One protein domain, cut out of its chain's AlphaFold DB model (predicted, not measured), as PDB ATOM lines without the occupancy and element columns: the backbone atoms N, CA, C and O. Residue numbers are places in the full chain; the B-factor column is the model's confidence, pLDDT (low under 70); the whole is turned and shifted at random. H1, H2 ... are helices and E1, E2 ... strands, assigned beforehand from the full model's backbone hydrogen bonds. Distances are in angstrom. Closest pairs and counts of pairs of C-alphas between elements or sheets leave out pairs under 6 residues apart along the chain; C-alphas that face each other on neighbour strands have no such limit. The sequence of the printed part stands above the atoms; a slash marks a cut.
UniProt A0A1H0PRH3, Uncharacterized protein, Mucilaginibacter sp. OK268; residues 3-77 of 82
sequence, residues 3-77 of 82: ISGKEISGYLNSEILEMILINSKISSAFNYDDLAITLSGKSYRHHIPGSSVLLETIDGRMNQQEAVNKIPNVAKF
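What this domain is: This is residues 3 to 77 of the 82 residues of an uncharacterized protein of Mucilaginibacter sp. OK268 (UniProt A0A1H0PRH3). Picture one five-strand antiparallel sheet as a wall, with the small hairpin E4 and E5 over one face, the other face bare, and a tail, residues 70 to 77, sticking out. The sheet's order is E1 E2 E3 E6 E7. The 75 printed residues hold seven named strands, E1 to E7, then the short helix H1; the class is mostly strand. The whole is loose, radius of gyration of the C-alphas 14.2 A, spanning 46 by 34 by 22 A.

How they stand to each other: Begin at E3, residues 28 to 32, an inner strand. Beside it look for E2, residues 17 to 23, antiparallel at 175 degrees, with N 21 and O 30 2.8 A apart. E1, residues 6 to 12, is an edge strand and forms a hairpin with E2, N 9 to O 20 being 2.9 A; E1, E2 and E3 make a meander, each strand the antiparallel neighbour of the one before. On the other side of E3 find E6, residues 52 to 58, with N 31 to O 53 at 2.9 A. E6 and E7, residues 61 to 67, form a hairpin at 157 degrees, N 54 to O 65 being 2.8 A. E4, residues 37 to 39, and E5, residues 42 to 44, form another, N 44 to O 37 being 2.8 A. The closest C-alphas of E3 and E4 are those of Ala 29 and Leu 39, 7.3 A apart. H1, residues 73 to 76, is not on the sheet and is too short for an O i to N i+4 pair; its one O i to N i+3 pair is within range.

Where its parts are: Find C-alpha 6 at (108.374, 47.601, 107.901); E1 runs 18.7 A from there. E2 measures 20.3 A, E6 18.6 A and E7 19.6 A, ending at C-alpha 67, (92.929, 48.674, 122.543).

The domain as a whole: The C-alphas farthest apart, of Gly 41 and Phe 77, are 46.9 A apart. The printed part has no cut, and no link is long. Confidence is under 70 at residues 11 to 17, 71 and 73 to 77.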
ATOM      1  N   ILE A   3     111.326  51.215 107.550       79.56
ATOM      2  CA  ILE A   3     112.357  50.977 108.575       79.56
ATOM      3  C   ILE A   3     112.452  49.475 108.821       79.56
ATOM      4  O   ILE A   3     111.461  48.830 109.156       79.56
ATOM      5  N   SER A   4     113.639  48.894 108.636       84.00
ATOM      6  CA  SER A   4     113.877  47.453 108.854       84.00
ATOM      7  C   SER A   4     112.895  46.536 108.097       84.00
ATOM      8  O   SER A   4     112.520  45.473 108.585       84.00
ATOM      9  N   GLY A   5     112.459  46.947 106.900       79.88
ATOM     10  CA  GLY A   5     111.485  46.209 106.084       79.88
ATOM     11  C   GLY A   5     110.025  46.335 106.536       79.88
ATOM     12  O   GLY A   5     109.182  45.612 106.015       79.88
ATOM     13  N   LYS A   6     109.730  47.228 107.487       80.88
ATOM     14  CA  LYS A   6     108.374  47.601 107.901       80.88
ATOM     15  C   LYS A   6     107.980  48.891 107.204       80.88
ATOM     16  O   LYS A   6     108.757  49.848 107.215       80.88
ATOM     17  N   GLU A   7     106.803  48.913 106.606       84.44
ATOM     18  CA  GLU A   7     106.236  50.109 106.000       84.44
ATOM     19  C   GLU A   7     105.521  50.932 107.072       84.44
ATOM     20  O   GLU A   7     104.724  50.401 107.839       84.44
ATOM     21  N   ILE A   8     105.849  52.217 107.141       80.75
ATOM     22  CA  ILE A   8     105.244  53.202 108.034       80.75
ATOM     23  C   ILE A   8     104.588  54.262 107.164       80.75
ATOM     24  O   ILE A   8     105.273  54.944 106.387       80.75
ATOM     25  N   SER A   9     103.285  54.415 107.339       81.56
ATOM     26  CA  SER A   9     102.462  55.413 106.673       81.56
ATOM     27  C   SER A   9     101.694  56.172 107.741       81.56
ATOM     28  O   SER A   9     101.112  55.565 108.631       81.56
ATOM     29  N   GLY A  10     101.719  57.497 107.690       72.31
ATOM     30  CA  GLY A  10     100.993  58.321 108.644       72.31
ATOM     31  C   GLY A  10     100.555  59.622 108.003       72.31
ATOM     32  O   GLY A  10     101.264  60.159 107.145       72.31
ATOM     33  N   TYR A  11      99.394  60.105 108.423       69.56
ATOM     34  CA  TYR A  11      98.885  61.419 108.072       69.56
ATOM     35  C   TYR A  11      99.010  62.281 109.320       69.56
ATOM     36  O   TYR A  11      98.366  62.034 110.334       69.56
ATOM     37  N   LEU A  12      99.917  63.255 109.254       61.03
ATOM     38  CA  LEU A  12     100.149  64.214 110.325       61.03
ATOM     39  C   LEU A  12      99.641  65.564 109.838       61.03
ATOM     40  O   LEU A  12     100.349  66.284 109.133       61.03
ATOM     41  N   ASN A  13      98.400  65.890 110.178       65.44
ATOM     42  CA  ASN A  13      97.902  67.256 110.086       65.44
ATOM     43  C   ASN A  13      97.449  67.713 111.483       65.44
ATOM     44  O   ASN A  13      97.413  66.924 112.423       65.44
ATOM     45  N   SER A  14      97.168  69.003 111.652       60.75
ATOM     46  CA  SER A  14      96.809  69.580 112.956       60.75
ATOM     47  C   SER A  14      95.504  69.043 113.557       60.75
ATOM     48  O   SER A  14      95.193  69.376 114.696       60.75
ATOM     49  N   GLU A  15      94.738  68.254 112.805       65.62
ATOM     50  CA  GLU A  15      93.388  67.803 113.154       65.62
ATOM     51  C   GLU A  15      93.287  66.274 113.282       65.62
ATOM     52  O   GLU A  15      92.395  65.780 113.965       65.62
ATOM     53  N   ILE A  16      94.199  65.528 112.651       61.28
ATOM     54  CA  ILE A  16      94.152  64.072 112.501       61.28
ATOM     55  C   ILE A  16      95.555  63.498 112.740       61.28
ATOM     56  O   ILE A  16      96.525  63.882 112.078       61.28
ATOM     57  N   LEU A  17      95.645  62.569 113.695       68.00
ATOM     58  CA  LEU A  17      96.848  61.811 114.042       68.00
ATOM     59  C   LEU A  17      96.623  60.340 113.689       68.00
ATOM     60  O   LEU A  17      96.297  59.525 114.547       68.00
ATOM     61  N   GLU A  18      96.832  60.008 112.421       79.94
ATOM     62  CA  GLU A  18      96.673  58.644 111.917       79.94
ATOM     63  C   GLU A  18      98.038  58.007 111.651       79.94
ATOM     64  O   GLU A  18      98.910  58.605 111.005       79.94
ATOM     65  N   MET A  19      98.229  56.764 112.104       83.81
ATOM     66  CA  MET A  19      99.462  56.015 111.856       83.81
ATOM     67  C   MET A  19      99.185  54.538 111.594       83.81
ATOM     68  O   MET A  19      98.670  53.826 112.449       83.81
ATOM     69  N   ILE A  20      99.677  54.047 110.459       87.56
ATOM     70  CA  ILE A  20      99.692  52.637 110.088       87.56
ATOM     71  C   ILE A  20     101.139  52.142 109.991       87.56
ATOM     72  O   ILE A  20     101.994  52.729 109.323       87.56
ATOM     73  N   LEU A  21     101.392  50.994 110.610       88.56
ATOM     74  CA  LEU A  21     102.623  50.221 110.503       88.56
ATOM     75  C   LEU A  21     102.299  48.841 109.925       88.56
ATOM     76  O   LEU A  21     101.497  48.114 110.501       88.56
ATOM     77  N   ILE A  22     102.952  48.442 108.835       88.88
ATOM     78  CA  ILE A  22     102.748  47.138 108.187       88.88
ATOM     79  C   ILE A  22     104.067  46.372 108.128       88.88
ATOM     80  O   ILE A  22     105.097  46.881 107.683       88.88
ATOM     81  N   ASN A  23     104.026  45.104 108.528       89.69
ATOM     82  CA  ASN A  23     105.095  44.142 108.305       89.69
ATOM     83  C   ASN A  23     104.566  42.955 107.494       89.69
ATOM     84  O   ASN A  23     104.066  41.963 108.031       89.69
ATOM     85  N   SER A  24     104.721  43.045 106.176       84.25
ATOM     86  CA  SER A  24     104.248  42.024 105.241       84.25
ATOM     87  C   SER A  24     104.947  40.671 105.407       84.25
ATOM     88  O   SER A  24     104.335  39.640 105.142       84.25
ATOM     89  N   LYS A  25     106.194  40.638 105.905       85.69
ATOM     90  CA  LYS A  25     106.964  39.390 106.071       85.69
ATOM     91  C   LYS A  25     106.348  38.434 107.086       85.69
ATOM     92  O   LYS A  25     106.426  37.227 106.898       85.69
ATOM     93  N   ILE A  26     105.768  38.973 108.155       87.25
ATOM     94  CA  ILE A  26     105.133  38.182 109.222       87.25
ATOM     95  C   ILE A  26     103.612  38.345 109.233       87.25
ATOM     96  O   ILE A  26     102.959  37.898 110.168       87.25
ATOM     97  N   SER A  27     103.050  38.979 108.195       90.56
ATOM     98  CA  SER A  27     101.620  39.285 108.098       90.56
ATOM     99  C   SER A  27     101.087  39.912 109.390       90.56
ATOM    100  O   SER A  27     100.158  39.383 110.008       90.56
ATOM    101  N   SER A  28     101.700  41.028 109.798       92.19
ATOM    102  CA  SER A  28     101.226  41.841 110.917       92.19
ATOM    103  C   SER A  28     101.077  43.310 110.544       92.19
ATOM    104  O   SER A  28     101.764  43.819 109.651       92.19
ATOM    105  N   ALA A  29     100.164  43.992 111.226       93.00
ATOM    106  CA  ALA A  29      99.957  45.420 111.084       93.00
ATOM    107  C   ALA A  29      99.478  46.036 112.400       93.00
ATOM    108  O   ALA A  29      98.766  45.400 113.170       93.00
ATOM    109  N   PHE A  30      99.855  47.284 112.635       91.75
ATOM    110  CA  PHE A  30      99.347  48.099 113.724       91.75
ATOM    111  C   PHE A  30      98.749  49.372 113.143       91.75
ATOM    112  O   PHE A  30      99.351  49.987 112.262       91.75
ATOM    113  N   ASN A  31      97.583  49.755 113.641       91.31
ATOM    114  CA  ASN A  31      96.924  50.989 113.271       91.31
ATOM    115  C   ASN A  31      96.518  51.763 114.513       91.31
ATOM    116  O   ASN A  31      95.881  51.231 115.425       91.31
ATOM    117  N   TYR A  32      96.909  53.023 114.516       86.38
ATOM    118  CA  TYR A  32      96.508  54.011 115.482       86.38
ATOM    119  C   TYR A  32      95.474  54.909 114.805       86.38
ATOM    120  O   TYR A  32      95.824  55.600 113.844       86.38
ATOM    121  N   ASP A  33      94.248  54.883 115.337       80.38
ATOM    122  CA  ASP A  33      93.040  55.538 114.808       80.38
ATOM    123  C   ASP A  33      92.327  54.775 113.666       80.38
ATOM    124  O   ASP A  33      92.753  53.697 113.269       80.38
ATOM    125  N   ASP A  34      91.201  55.290 113.170       76.44
ATOM    126  CA  ASP A  34      90.160  54.546 112.434       76.44
ATOM    127  C   ASP A  34      90.415  54.318 110.922       76.44
ATOM    128  O   ASP A  34      89.501  54.284 110.090       76.44
ATOM    129  N   LEU A  35      91.676  54.143 110.520       79.38
ATOM    130  CA  LEU A  35      91.983  53.802 109.128       79.38
ATOM    131  C   LEU A  35      91.667  52.335 108.780       79.38
ATOM    132  O   LEU A  35      91.775  51.406 109.580       79.38
ATOM    133  N   ALA A  36      91.306  52.092 107.520       83.94
ATOM    134  CA  ALA A  36      91.182  50.730 107.013       83.94
ATOM    135  C   ALA A  36      92.573  50.149 106.710       83.94
ATOM    136  O   ALA A  36      93.338  50.717 105.930       83.94
ATOM    137  N   ILE A  37      92.879  48.976 107.262       88.56
ATOM    138  CA  ILE A  37      94.155  48.284 107.048       88.56
ATOM    139  C   ILE A  37      93.965  47.234 105.960       88.56
ATOM    140  O   ILE A  37      93.039  46.431 106.036       88.56
ATOM    141  N   THR A  38      94.856  47.183 104.970       88.69
ATOM    142  CA  THR A  38      94.900  46.061 104.021       88.69
ATOM    143  C   THR A  38      96.114  45.189 104.305       88.69
ATOM    144  O   THR A  38      97.248  45.650 104.207       88.69
ATOM    145  N   LEU A  39      95.882  43.921 104.641       88.31
ATOM    146  CA  LEU A  39      96.924  42.949 104.962       88.31
ATOM    147  C   LEU A  39      96.628  41.629 104.249       88.31
ATOM    148  O   LEU A  39      95.543  41.059 104.387       88.31
ATOM    149  N   SER A  40      97.590  41.156 103.456       85.44
ATOM    150  CA  SER A  40      97.479  39.902 102.690       85.44
ATOM    151  C   SER A  40      96.217  39.838 101.809       85.44
ATOM    152  O   SER A  40      95.555  38.807 101.718       85.44
ATOM    153  N   GLY A  41      95.856  40.968 101.187       87.00
ATOM    154  CA  GLY A  41      94.695  41.091 100.293       87.00
ATOM    155  C   GLY A  41      93.333  41.190 100.989       87.00
ATOM    156  O   GLY A  41      92.316  41.283 100.307       87.00
ATOM    157  N   LYS A  42      93.288  41.192 102.327       89.62
ATOM    158  CA  LYS A  42      92.063  41.398 103.111       89.62
ATOM    159  C   LYS A  42      92.073  42.777 103.758       89.62
ATOM    160  O   LYS A  42      93.113  43.220 104.239       89.62
ATOM    161  N   SER A  43      90.914  43.430 103.771       91.00
ATOM    162  CA  SER A  43      90.716  44.704 104.460       91.00
ATOM    163  C   SER A  43      90.143  44.465 105.855       91.00
ATOM    164  O   SER A  43      89.220  43.668 106.016       91.00
ATOM    165  N   TYR A  44      90.695  45.158 106.844       90.69
ATOM    166  CA  TYR A  44      90.300  45.118 108.243       90.69
ATOM    167  C   TYR A  44      89.942  46.529 108.700       90.69
ATOM    168  O   TYR A  44      90.553  47.510 108.267       90.69
ATOM    169  N   ARG A  45      88.943  46.614 109.576       89.62
ATOM    170  CA  ARG A  45      88.470  47.856 110.188       89.62
ATOM    171  C   ARG A  45      88.356  47.673 111.693       89.62
ATOM    172  O   ARG A  45      88.251  46.544 112.180       89.62
ATOM    173  N   HIS A  46      88.372  48.795 112.391       91.00
ATOM    174  CA  HIS A  46      88.133  48.859 113.820       91.00
ATOM    175  C   HIS A  46      86.670  48.481 114.076       91.00
ATOM    176  O   HIS A  46      85.770  48.912 113.352       91.00
ATOM    177  N   HIS A  47      86.419  47.650 115.083       91.06
ATOM    178  CA  HIS A  47      85.066  47.415 115.583       91.06
ATOM    179  C   HIS A  47      84.678  48.471 116.617       91.06
ATOM    180  O   HIS A  47      83.496  48.774 116.775       91.06
ATOM    181  N   ILE A  48      85.665  49.017 117.333       88.25
ATOM    182  CA  ILE A  48      85.485  50.026 118.368       88.25
ATOM    183  C   ILE A  48      86.016  51.369 117.842       88.25
ATOM    184  O   ILE A  48      87.218  51.489 117.600       88.25
ATOM    185  N   PRO A  49      85.162  52.398 117.694       84.75
ATOM    186  CA  PRO A  49      85.600  53.722 117.259       84.75
ATOM    187  C   PRO A  49      86.691  54.301 118.169       84.75
ATOM    188  O   PRO A  49      86.578  54.240 119.396       84.75
ATOM    189  N   GLY A  50      87.739  54.870 117.568       82.06
ATOM    190  CA  GLY A  50      88.873  55.463 118.288       82.06
ATOM    191  C   GLY A  50      89.782  54.454 119.004       82.06
ATOM    192  O   GLY A  50      90.597  54.848 119.841       82.06
ATOM    193  N   SER A  51      89.643  53.152 118.728       89.00
ATOM    194  CA  SER A  51      90.595  52.145 119.198       89.00
ATOM    195  C   SER A  51      91.892  52.184 118.386       89.00
ATOM    196  O   SER A  51      91.947  52.707 117.277       89.00
ATOM    197  N   SER A  52      92.955  51.599 118.926       91.00
ATOM    198  CA  SER A  52      94.089  51.129 118.129       91.00
ATOM    199  C   SER A  52      93.899  49.648 117.812       91.00
ATOM    200  O   SER A  52      93.518  48.882 118.699       91.00
ATOM    201  N   VAL A  53      94.202  49.233 116.582       93.69
ATOM    202  CA  VAL A  53      94.109  47.839 116.125       93.69
ATOM    203  C   VAL A  53      95.502  47.234 115.981       93.69
ATOM    204  O   VAL A  53      96.395  47.820 115.372       93.69
ATOM    205  N   LEU A  54      95.658  46.008 116.473       94.00
ATOM    206  CA  LEU A  54      96.778  45.124 116.173       94.00
ATOM    207  C   LEU A  54      96.263  43.898 115.409       94.00
ATOM    208  O   LEU A  54      95.387  43.178 115.890       94.00
ATOM    209  N   LEU A  55      96.825  43.664 114.226       94.50
ATOM    210  CA  LEU A  55      96.613  42.474 113.408       94.50
ATOM    211  C   LEU A  55      97.876  41.624 113.415       94.50
ATOM    212  O   LEU A  55      98.949  42.108 113.051       94.50
ATOM    213  N   GLU A  56      97.746  40.353 113.774       93.50
ATOM    214  CA  GLU A  56      98.859  39.406 113.801       93.50
ATOM    215  C   GLU A  56      98.415  38.034 113.314       93.50
ATOM    216  O   GLU A  56      97.325  37.563 113.634       93.50
ATOM    217  N   THR A  57      99.281  37.354 112.569       91.06
ATOM    218  CA  THR A  57      99.062  35.944 112.244       91.06
ATOM    219  C   THR A  57      99.656  35.075 113.349       91.06
ATOM    220  O   THR A  57     100.874  34.999 113.488       91.06
ATOM    221  N   ILE A  58      98.800  34.398 114.114       89.12
ATOM    222  CA  ILE A  58      99.181  33.467 115.182       89.12
ATOM    223  C   ILE A  58      98.691  32.077 114.771       89.12
ATOM    224  O   ILE A  58      97.521  31.905 114.433       89.12
ATOM    225  N   ASP A  59      99.597  31.098 114.718       90.62
ATOM    226  CA  ASP A  59      99.304  29.717 114.297       90.62
ATOM    227  C   ASP A  59      98.565  29.618 112.945       90.62
ATOM    228  O   ASP A  59      97.646  28.820 112.748       90.62
ATOM    229  N   GLY A  60      98.946  30.482 111.997       89.31
ATOM    230  CA  GLY A  60      98.348  30.545 110.658       89.31
ATOM    231  C   GLY A  60      96.950  31.173 110.607       89.31
ATOM    232  O   GLY A  60      96.322  31.181 109.546       89.31
ATOM    233  N   ARG A  61      96.449  31.715 111.721       90.81
ATOM    234  CA  ARG A  61      95.158  32.405 111.809       90.81
ATOM    235  C   ARG A  61      95.369  33.888 112.070       90.81
ATOM    236  O   ARG A  61      96.224  34.267 112.862       90.81
ATOM    237  N   MET A  62      94.572  34.724 111.411       92.69
ATOM    238  CA  MET A  62      94.574  36.156 111.697       92.69
ATOM    239  C   MET A  62      93.900  36.405 113.045       92.69
ATOM    240  O   MET A  62      92.754  36.005 113.247       92.69
ATOM    241  N   ASN A  63      94.612  37.080 113.935       94.06
ATOM    242  CA  ASN A  63      94.135  37.576 115.211       94.06
ATOM    243  C   ASN A  63      94.015  39.103 115.134       94.06
ATOM    244  O   ASN A  63      94.950  39.772 114.693       94.06
ATOM    245  N   GLN A  64      92.874  39.640 115.564       94.62
ATOM    246  CA  GLN A  64      92.620  41.077 115.641       94.62
ATOM    247  C   GLN A  64      92.388  41.457 117.100       94.62
ATOM    248  O   GLN A  64      91.497  40.914 117.751       94.62
ATOM    249  N   GLN A  65      93.189  42.390 117.601       94.56
ATOM    250  CA  GLN A  65      93.070  42.939 118.948       94.56
ATOM    251  C   GLN A  65      92.836  44.440 118.869       94.56
ATOM    252  O   GLN A  65      93.462  45.124 118.060       94.56
ATOM    253  N   GLU A  66      91.954  44.945 119.725       93.00
ATOM    254  CA  GLU A  66      91.630  46.366 119.809       93.00
ATOM    255  C   GLU A  66      91.889  46.884 121.216       93.00
ATOM    256  O   GLU A  66      91.444  46.299 122.204       93.00
ATOM    257  N   ALA A  67      92.621  47.989 121.300       89.88
ATOM    258  CA  ALA A  67      92.929  48.674 122.543       89.88
ATOM    259  C   ALA A  67      92.264  50.050 122.542       89.88
ATOM    260  O   ALA A  67      92.408  50.818 121.594       89.88
ATOM    261  N   VAL A  68      91.559  50.372 123.625       87.69
ATOM    262  CA  VAL A  68      91.005  51.710 123.863       87.69
ATOM    263  C   VAL A  68      91.678  52.339 125.069       87.69
ATOM    264  O   VAL A  68      91.938  51.669 126.072       87.69
ATOM    265  N   ASN A  69      91.915  53.646 125.000       78.75
ATOM    266  CA  ASN A  69      92.355  54.402 126.163       78.75
ATOM    267  C   ASN A  69      91.216  54.444 127.182       78.75
ATOM    268  O   ASN A  69      90.167  55.041 126.945       78.75
ATOM    269  N   LYS A  70      91.416  53.805 128.335       70.19
ATOM    270  CA  LYS A  70      90.464  53.836 129.441       70.19
ATOM    271  C   LYS A  70      91.136  54.417 130.671       70.19
ATOM    272  O   LYS A  70      92.169  53.923 131.112       70.19
ATOM    273  N   ILE A  71      90.513  55.437 131.252       69.00
ATOM    274  CA  ILE A  71      90.917  55.954 132.559       69.00
ATOM    275  C   ILE A  71      90.695  54.834 133.593       69.00
ATOM    276  O   ILE A  71      89.599  54.255 133.631       69.00
ATOM    277  N   PRO A  72      91.702  54.488 134.415       70.69
ATOM    278  CA  PRO A  72      91.543  53.457 135.427       70.69
ATOM    279  C   PRO A  72      90.439  53.860 136.411       70.69
ATOM    280  O   PRO A  72      90.298  55.027 136.772       70.69
ATOM    281  N   ASN A  73      89.643  52.883 136.856       62.34
ATOM    282  CA  ASN A  73      88.446  53.127 137.674       62.34
ATOM    283  C   ASN A  73      88.727  53.906 138.976       62.34
ATOM    284  O   ASN A  73      87.803  54.499 139.517       62.34
ATOM    285  N   VAL A  74      89.974  53.935 139.460       62.44
ATOM    286  CA  VAL A  74      90.388  54.692 140.654       62.44
ATOM    287  C   VAL A  74      90.205  56.207 140.512       62.44
ATOM    288  O   VAL A  74      89.895  56.859 141.497       62.44
ATOM    289  N   ALA A  75      90.282  56.763 139.298       58.47
ATOM    290  CA  ALA A  75      90.053  58.195 139.076       58.47
ATOM    291  C   ALA A  75      88.565  58.591 139.154       58.47
ATOM    292  O   ALA A  75      88.245  59.773 139.186       58.47
ATOM    293  N   LYS A  76      87.640  57.618 139.182       55.72
ATOM    294  CA  LYS A  76      86.201  57.886 139.355       55.72
ATOM    295  C   LYS A  76      85.805  58.148 140.809       55.72
ATOM    296  O   LYS A  76      84.676  58.562 141.038       55.72
ATOM    297  N   PHE A  77      86.697  57.879 141.763       57.41
ATOM    298  CA  PHE A  77      86.419  57.997 143.197       57.41
ATOM    299  C   PHE A  77      87.121  59.188 143.863       57.41
ATOM    300  O   PHE A  77      86.980  59.353 145.065       57.41
TER     301      PHE A  77